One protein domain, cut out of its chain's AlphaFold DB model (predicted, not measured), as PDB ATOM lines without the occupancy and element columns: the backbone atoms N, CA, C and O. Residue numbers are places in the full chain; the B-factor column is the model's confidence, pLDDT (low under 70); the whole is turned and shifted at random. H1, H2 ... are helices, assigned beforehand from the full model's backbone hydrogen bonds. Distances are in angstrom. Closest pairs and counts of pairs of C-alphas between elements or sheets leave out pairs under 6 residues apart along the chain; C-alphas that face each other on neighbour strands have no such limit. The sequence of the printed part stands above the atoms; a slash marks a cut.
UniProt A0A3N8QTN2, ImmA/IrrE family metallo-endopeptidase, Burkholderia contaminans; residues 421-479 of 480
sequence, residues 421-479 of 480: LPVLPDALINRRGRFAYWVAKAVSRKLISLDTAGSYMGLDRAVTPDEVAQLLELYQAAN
ATOM      1  N   LEU A 421      38.065 -49.316  10.768       69.25
ATOM      2  CA  LEU A 421      38.017 -47.853  10.605       69.25
ATOM      3  C   LEU A 421      36.591 -47.450  10.178       69.25
ATOM      4  O   LEU A 421      36.354 -47.254   8.986       69.25
ATOM      5  N   PRO A 422      35.626 -47.354  11.116       67.06
ATOM      6  CA  PRO A 422      34.205 -47.167  10.785       67.06
ATOM      7  C   PRO A 422      33.940 -45.902   9.977       67.06
ATOM      8  O   PRO A 422      33.025 -45.855   9.164       67.06
ATOM      9  N   VAL A 423      34.761 -44.881  10.214       79.81
ATOM     10  CA  VAL A 423      34.622 -43.549   9.633       79.81
ATOM     11  C   VAL A 423      34.904 -43.549   8.127       79.81
ATOM     12  O   VAL A 423      34.326 -42.755   7.396       79.81
ATOM     13  N   LEU A 424      35.788 -44.436   7.656       82.56
ATOM     14  CA  LEU A 424      36.227 -44.507   6.259       82.56
ATOM     15  C   LEU A 424      36.373 -45.977   5.821       82.56
ATOM     16  O   LEU A 424      37.499 -46.467   5.688       82.56
ATOM     17  N   PRO A 425      35.260 -46.697   5.585       78.12
ATOM     18  CA  PRO A 425      35.308 -48.112   5.213       78.12
ATOM     19  C   PRO A 425      36.040 -48.347   3.881       78.12
ATOM     20  O   PRO A 425      36.739 -49.351   3.739       78.12
ATOM     21  N   ASP A 426      35.948 -47.388   2.954       80.94
ATOM     22  CA  ASP A 426      36.567 -47.446   1.623       80.94
ATOM     23  C   ASP A 426      38.059 -47.067   1.623       80.94
ATOM     24  O   ASP A 426      38.728 -47.172   0.593       80.94
ATOM     25  N   ALA A 427      38.608 -46.606   2.754       82.31
ATOM     26  CA  ALA A 427      40.029 -46.294   2.837       82.31
ATOM     27  C   ALA A 427      40.869 -47.573   2.744       82.31
ATOM     28  O   ALA A 427      40.608 -48.576   3.425       82.31
ATOM     29  N   LEU A 428      41.929 -47.497   1.935       85.31
ATOM     30  CA  LEU A 428      42.894 -48.579   1.764       85.31
ATOM     31  C   LEU A 428      43.510 -48.960   3.115       85.31
ATOM     32  O   LEU A 428      43.780 -48.097   3.951       85.31
ATOM     33  N   ILE A 429      43.782 -50.250   3.316       87.25
ATOM     34  CA  ILE A 429      44.314 -50.775   4.583       87.25
ATOM     35  C   ILE A 429      45.621 -50.090   5.007       87.25
ATOM     36  O   ILE A 429      45.792 -49.718   6.164       87.25
ATOM     37  N   ASN A 430      46.484 -49.784   4.038       90.56
ATOM     38  CA  ASN A 430      47.749 -49.076   4.236       90.56
ATOM     39  C   ASN A 430      47.598 -47.567   4.506       90.56
ATOM     40  O   ASN A 430      48.602 -46.879   4.668       90.56
ATOM     41  N   ARG A 431      46.370 -47.036   4.539       91.00
ATOM     42  CA  ARG A 431      46.052 -45.651   4.932       91.00
ATOM     43  C   ARG A 431      45.395 -45.562   6.307       91.00
ATOM     44  O   ARG A 431      45.177 -44.457   6.797       91.00
ATOM     45  N   ARG A 432      45.079 -46.699   6.930       87.56
ATOM     46  CA  ARG A 432      44.480 -46.772   8.269       87.56
ATOM     47  C   ARG A 432      45.534 -46.518   9.347       87.56
ATOM     48  O   ARG A 432      46.691 -46.214   9.058       87.56
ATOM     49  N   GLY A 433      45.135 -46.613  10.612       86.12
ATOM     50  CA  GLY A 433      46.063 -46.386  11.712       86.12
ATOM     51  C   GLY A 433      46.510 -44.936  11.841       86.12
ATOM     52  O   GLY A 433      45.816 -43.979  11.477       86.12
ATOM     53  N   ARG A 434      47.715 -44.768  12.381       88.00
ATOM     54  CA  ARG A 434      48.244 -43.455  12.731       88.00
ATOM     55  C   ARG A 434      48.410 -42.533  11.520       88.00
ATOM     56  O   ARG A 434      48.337 -41.317  11.686       88.00
ATOM     57  N   PHE A 435      48.549 -43.076  10.311       92.31
ATOM     58  CA  PHE A 435      48.547 -42.271   9.094       92.31
ATOM     59  C   PHE A 435      47.248 -41.469   8.950       92.31
ATOM     60  O   PHE A 435      47.299 -40.245   8.812       92.31
ATOM     61  N   ALA A 436      46.092 -42.129   9.083       92.38
ATOM     62  CA  ALA A 436      44.789 -41.475   9.005       92.38
ATOM     63  C   ALA A 436      44.633 -40.365  10.057       92.38
ATOM     64  O   ALA A 436      44.135 -39.279   9.752       92.38
ATOM     65  N   TYR A 437      45.116 -40.607  11.280       91.50
ATOM     66  CA  TYR A 437      45.152 -39.592  12.334       91.50
ATOM     67  C   TYR A 437      45.936 -38.346  11.914       91.50
ATOM     68  O   TYR A 437      45.450 -37.227  12.076       91.50
ATOM     69  N   TRP A 438      47.147 -38.518  11.374       93.12
ATOM     70  CA  TRP A 438      47.982 -37.385  10.973       93.12
ATOM     71  C   TRP A 438      47.381 -36.605   9.809       93.12
ATOM     72  O   TRP A 438      47.435 -35.377   9.823       93.12
ATOM     73  N   VAL A 439      46.746 -37.288   8.855       95.38
ATOM     74  CA  VAL A 439      45.996 -36.636   7.772       95.38
ATOM     75  C   VAL A 439      44.842 -35.805   8.344       95.38
ATOM     76  O   VAL A 439      44.734 -34.619   8.035       95.38
ATOM     77  N   ALA A 440      44.022 -36.375   9.233       94.94
ATOM     78  CA  ALA A 440      42.920 -35.653   9.878       94.94
ATOM     79  C   ALA A 440      43.422 -34.451  10.701       94.94
ATOM     80  O   ALA A 440      42.861 -33.355  10.642       94.94
ATOM     81  N   LYS A 441      44.536 -34.617  11.420       94.38
ATOM     82  CA  LYS A 441      45.160 -33.543  12.196       94.38
ATOM     83  C   LYS A 441      45.687 -32.424  11.304       94.38
ATOM     84  O   LYS A 441      45.470 -31.258  11.628       94.38
ATOM     85  N   ALA A 442      46.310 -32.751  10.175       95.31
ATOM     86  CA  ALA A 442      46.774 -31.765   9.204       95.31
ATOM     87  C   ALA A 442      45.610 -30.942   8.624       95.31
ATOM     88  O   ALA A 442      45.716 -29.717   8.539       95.31
ATOM     89  N   VAL A 443      44.465 -31.575   8.339       96.38
ATOM     90  CA  VAL A 443      43.236 -30.856   7.951       96.38
ATOM     91  C   VAL A 443      42.761 -29.927   9.066       96.38
ATOM     92  O   VAL A 443      42.522 -28.746   8.818       96.38
ATOM     93  N   SER A 444      42.667 -30.416  10.309       94.50
ATOM     94  CA  SER A 444      42.202 -29.602  11.449       94.50
ATOM     95  C   SER A 444      43.069 -28.367  11.711       94.50
ATOM     96  O   SER A 444      42.608 -27.374  12.271       94.50
ATOM     97  N   ARG A 445      44.335 -28.418  11.281       92.56
ATOM     98  CA  ARG A 445      45.314 -27.333  11.388       92.56
ATOM     99  C   ARG A 445      45.427 -26.495  10.115       92.56
ATOM    100  O   ARG A 445      46.309 -25.647  10.054       92.56
ATOM    101  N   LYS A 446      44.541 -26.703   9.132       92.12
ATOM    102  CA  LYS A 446      44.534 -26.012   7.832       92.12
ATOM    103  C   LYS A 446      45.877 -26.110   7.083       92.12
ATOM    104  O   LYS A 446      46.262 -25.186   6.367       92.12
ATOM    105  N   LEU A 447      46.594 -27.225   7.254       91.88
ATOM    106  CA  LEU A 447      47.828 -27.509   6.510       91.88
ATOM    107  C   LEU A 447      47.529 -28.102   5.134       91.88
ATOM    108  O   LEU A 447      48.206 -27.784   4.163       91.88
ATOM    109  N   ILE A 448      46.493 -28.937   5.051       95.81
ATOM    110  CA  ILE A 448      46.031 -29.555   3.807       95.81
ATOM    111  C   ILE A 448      44.518 -29.406   3.671       95.81
ATOM    112  O   ILE A 448      43.791 -29.355   4.669       95.81
ATOM    113  N   SER A 449      44.034 -29.354   2.435       96.75
ATOM    114  CA  SER A 449      42.606 -29.328   2.139       96.75
ATOM    115  C   SER A 449      41.929 -30.682   2.407       96.75
ATOM    116  O   SER A 449      42.566 -31.738   2.481       96.75
ATOM    117  N   LEU A 450      40.595 -30.667   2.477       96.81
ATOM    118  CA  LEU A 450      39.773 -31.883   2.512       96.81
ATOM    119  C   LEU A 450      39.971 -32.767   1.265       96.81
ATOM    120  O   LEU A 450      39.856 -33.990   1.331       96.81
ATOM    121  N   ASP A 451      40.279 -32.157   0.121       95.44
ATOM    122  CA  ASP A 451      40.503 -32.859  -1.143       95.44
ATOM    123  C   ASP A 451      41.867 -33.569  -1.136       95.44
ATOM    124  O   ASP A 451      41.976 -34.734  -1.529       95.44
ATOM    125  N   THR A 452      42.892 -32.916  -0.580       95.88
ATOM    126  CA  THR A 452      44.210 -33.512  -0.317       95.88
ATOM    127  C   THR A 452      44.144 -34.640   0.681       95.88
ATOM    128  O   THR A 452      44.692 -35.711   0.417       95.88
ATOM    129  N   ALA A 453      43.404 -34.468   1.770       96.19
ATOM    130  CA  ALA A 453      43.169 -35.554   2.704       96.19
ATOM    131  C   ALA A 453      42.461 -36.747   2.041       96.19
ATOM    132  O   ALA A 453      42.919 -37.876   2.201       96.19
ATOM    133  N   GLY A 454      41.433 -36.521   1.217       94.69
ATOM    134  CA  GLY A 454      40.792 -37.586   0.432       94.69
ATOM    135  C   GLY A 454      41.771 -38.328  -0.480       94.69
ATOM    136  O   GLY A 454      41.840 -39.564  -0.485       94.69
ATOM    137  N   SER A 455      42.629 -37.578  -1.177       93.75
ATOM    138  CA  SER A 455      43.711 -38.153  -1.974       93.75
ATOM    139  C   SER A 455      44.681 -38.969  -1.119       93.75
ATOM    140  O   SER A 455      45.030 -40.080  -1.503       93.75
ATOM    141  N   TYR A 456      45.092 -38.505   0.057       94.94
ATOM    142  CA  TYR A 456      46.005 -39.268   0.914       94.94
ATOM    143  C   TYR A 456      45.362 -40.544   1.467       94.94
ATOM    144  O   TYR A 456      46.034 -41.570   1.533       94.94
ATOM    145  N   MET A 457      44.061 -40.521   1.758       92.25
ATOM    146  CA  MET A 457      43.312 -41.650   2.327       92.25
ATOM    147  C   MET A 457      42.929 -42.756   1.332       92.25
ATOM    148  O   MET A 457      42.355 -43.761   1.741       92.25
ATOM    149  N   GLY A 458      43.222 -42.608   0.038       90.00
ATOM    150  CA  GLY A 458      42.793 -43.609  -0.955       90.00
ATOM    151  C   GLY A 458      41.447 -43.323  -1.633       90.00
ATOM    152  O   GLY A 458      41.046 -44.090  -2.495       90.00
ATOM    153  N   LEU A 459      40.772 -42.213  -1.311       90.44
ATOM    154  CA  LEU A 459      39.421 -41.900  -1.793       90.44
ATOM    155  C   LEU A 459      39.397 -41.153  -3.138       90.44
ATOM    156  O   LEU A 459      40.251 -40.310  -3.419       90.44
ATOM    157  N   ASP A 460      38.359 -41.376  -3.944       87.19
ATOM    158  CA  ASP A 460      38.108 -40.609  -5.182       87.19
ATOM    159  C   ASP A 460      37.364 -39.280  -4.944       87.19
ATOM    160  O   ASP A 460      37.041 -38.546  -5.882       87.19
ATOM    161  N   ARG A 461      37.120 -38.944  -3.675       91.44
ATOM    162  CA  ARG A 461      36.460 -37.720  -3.211       91.44
ATOM    163  C   ARG A 461      37.250 -37.071  -2.079       91.44
ATOM    164  O   ARG A 461      38.080 -37.718  -1.447       91.44
ATOM    165  N   ALA A 462      36.923 -35.819  -1.782       93.31
ATOM    166  CA  ALA A 462      37.341 -35.179  -0.545       93.31
ATOM    167  C   ALA A 462      36.760 -35.907   0.682       93.31
ATOM    168  O   ALA A 462      35.658 -36.472   0.620       93.31
ATOM    169  N   VAL A 463      37.488 -35.865   1.798       95.06
ATOM    170  CA  VAL A 463      36.914 -36.225   3.105       95.06
ATOM    171  C   VAL A 463      35.938 -35.143   3.561       95.06
ATOM    172  O   VAL A 463      36.028 -33.990   3.133       95.06
ATOM    173  N   THR A 464      34.998 -35.492   4.428       95.50
ATOM    174  CA  THR A 464      34.089 -34.519   5.043       95.50
ATOM    175  C   THR A 464      34.669 -33.986   6.360       95.50
ATOM    176  O   THR A 464      35.497 -34.652   6.988       95.50
ATOM    177  N   PRO A 465      34.249 -32.794   6.821       96.00
ATOM    178  CA  PRO A 465      34.610 -32.309   8.154       96.00
ATOM    179  C   PRO A 465      34.219 -33.283   9.275       96.00
ATOM    180  O   PRO A 465      34.989 -33.465  10.214       96.00
ATOM    181  N   ASP A 466      33.070 -33.954   9.144       95.00
ATOM    182  CA  ASP A 466      32.591 -34.934  10.125       95.00
ATOM    183  C   ASP A 466      33.486 -36.178  10.168       95.00
ATOM    184  O   ASP A 466      33.815 -36.663  11.248       95.00
ATOM    185  N   GLU A 467      33.943 -36.666   9.008       94.38
ATOM    186  CA  GLU A 467      34.918 -37.762   8.936       94.38
ATOM    187  C   GLU A 467      36.234 -37.373   9.620       94.38
ATOM    188  O   GLU A 467      36.819 -38.160  10.362       94.38
ATOM    189  N   VAL A 468      36.695 -36.136   9.422       95.06
ATOM    190  CA  VAL A 468      37.903 -35.620  10.082       95.06
ATOM    191  C   VAL A 468      37.720 -35.557  11.600       95.06
ATOM    192  O   VAL A 468      38.611 -35.993  12.330       95.06
ATOM    193  N   ALA A 469      36.581 -35.055  12.082       93.88
ATOM    194  CA  ALA A 469      36.283 -34.978  13.511       93.88
ATOM    195  C   ALA A 469      36.238 -36.370  14.160       93.88
ATOM    196  O   ALA A 469      36.942 -36.609  15.139       93.88
ATOM    197  N   GLN A 470      35.513 -37.316  13.556       91.69
ATOM    198  CA  GLN A 470      35.410 -38.689  14.060       91.69
ATOM    199  C   GLN A 470      36.764 -39.411  14.072       91.69
ATOM    200  O   GLN A 470      37.064 -40.147  15.011       91.69
ATOM    201  N   LEU A 471      37.617 -39.191  13.061       90.44
ATOM    202  CA  LEU A 471      38.984 -39.718  13.074       90.44
ATOM    203  C   LEU A 471      39.773 -39.160  14.263       90.44
ATOM    204  O   LEU A 471      40.436 -39.916  14.967       90.44
ATOM    205  N   LEU A 472      39.710 -37.854  14.518       91.06
ATOM    206  CA  LEU A 472      40.420 -37.248  15.646       91.06
ATOM    207  C   LEU A 472      39.922 -37.776  16.995       91.06
ATOM    208  O   LEU A 472      40.752 -38.080  17.852       91.06
ATOM    209  N   GLU A 473      38.610 -37.930  17.162       88.88
ATOM    210  CA  GLU A 473      37.994 -38.500  18.366       88.88
ATOM    211  C   GLU A 473      38.426 -39.950  18.596       88.88
ATOM    212  O   GLU A 473      38.856 -40.292  19.699       88.88
ATOM    213  N   LEU A 474      38.409 -40.780  17.545       84.25
ATOM    214  CA  LEU A 474      38.837 -42.178  17.610       84.25
ATOM    215  C   LEU A 474      40.252 -42.296  18.194       84.25
ATOM    216  O   LEU A 474      40.486 -43.075  19.112       84.25
ATOM    217  N   TYR A 475      41.196 -41.479  17.721       79.19
ATOM    218  CA  TYR A 475      42.582 -41.510  18.202       79.19
ATOM    219  C   TYR A 475      42.831 -40.717  19.493       79.19
ATOM    220  O   TYR A 475      43.921 -40.826  20.057       79.19
ATOM    221  N   GLN A 476      41.875 -39.916  19.966       76.12
ATOM    222  CA  GLN A 476      41.921 -39.313  21.302       76.12
ATOM    223  C   GLN A 476      41.463 -40.311  22.366       76.12
ATOM    224  O   GLN A 476      42.148 -40.459  23.375       76.12
ATOM    225  N   ALA A 477      40.376 -41.045  22.104       63.84
ATOM    226  CA  ALA A 477      39.890 -42.115  22.975       63.84
ATOM    227  C   ALA A 477      40.903 -43.268  23.116       63.84
ATOM    228  O   ALA A 477      40.951 -43.921  24.150       63.84
ATOM    229  N   ALA A 478      41.742 -43.471  22.095       59.06
ATOM    230  CA  ALA A 478      42.825 -44.457  22.070       59.06
ATOM    231  C   ALA A 478      43.996 -44.180  23.025       59.06
ATOM    232  O   ALA A 478      44.756 -45.095  23.331       59.06
ATOM    233  N   ASN A 479      44.210 -42.909  23.394       47.28
ATOM    234  CA  ASN A 479      45.362 -42.467  24.189       47.28
ATOM    235  C   ASN A 479      45.033 -42.390  25.698       47.28
ATOM    236  O   ASN A 479      45.769 -41.726  26.434       47.28
TER     237      ASN A 479
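This is residues 421 to 479 of the 480 residues of the protein "ImmA/IrrE family metallo-endopeptidase" of Burkholderia contaminans (UniProt A0A3N8QTN2). Three short helices form a small triangle with H1 at its corner: H1 and H2 make a hairpin, while H3 crosses H1 steeply on another side. The long stretch of residues 421 to 433, with no named element, comes first and lies across the end of this cluster where H1 begins. The printed part has 59 residues, with three named helices in the order H1, H2, H3 and no named strand; the class is all helix. It is compact, with a radius of gyration of the C-alphas of 10.1 A, and spans 29 by 25 by 17 A.

The printed part begins at Leu 421, with its C-alpha at (38.017, -47.853, 10.605). H1, residues 434 to 444, starts at C-alpha 434 (48.244, -43.455, 12.731) and is 15.2 A long from first to last C-alpha. H2, residues 450 to 456, measures 9.8 A. H3, residues 465 to 477, measures 18.5 A and ends at C-alpha 477 (39.890, -42.115, 22.975).

H1 and H2 form a helical hairpin. They touch, with the C-alphas of Val 439 and Ala 453 closest at 5.9 A, and run opposite ways at a shallow tilt of 21 degrees. H1 and H3 touch, the closest C-alphas being those of Ala 440 and Val 468, 5.0 A apart. These two run opposite ways at a steep tilt of 52 degrees. H2 and H3 are close but not clearly touching: their closest C-alphas, Leu 450 and Pro 465, are 7.7 A apart. In H1, H2 and H3, every O i to N i+4 pair is within hydrogen-bond range.

The two C-alphas farthest apart, those of Asp 460 and Asn 479, are 30.3 A apart. The printed part has no cut. The link from H1 to H2 is tight and that from H2 to H3 is short. Mean pLDDT of the printed part is 88.4; residues 421 to 422 and 477 to 479 are under 70.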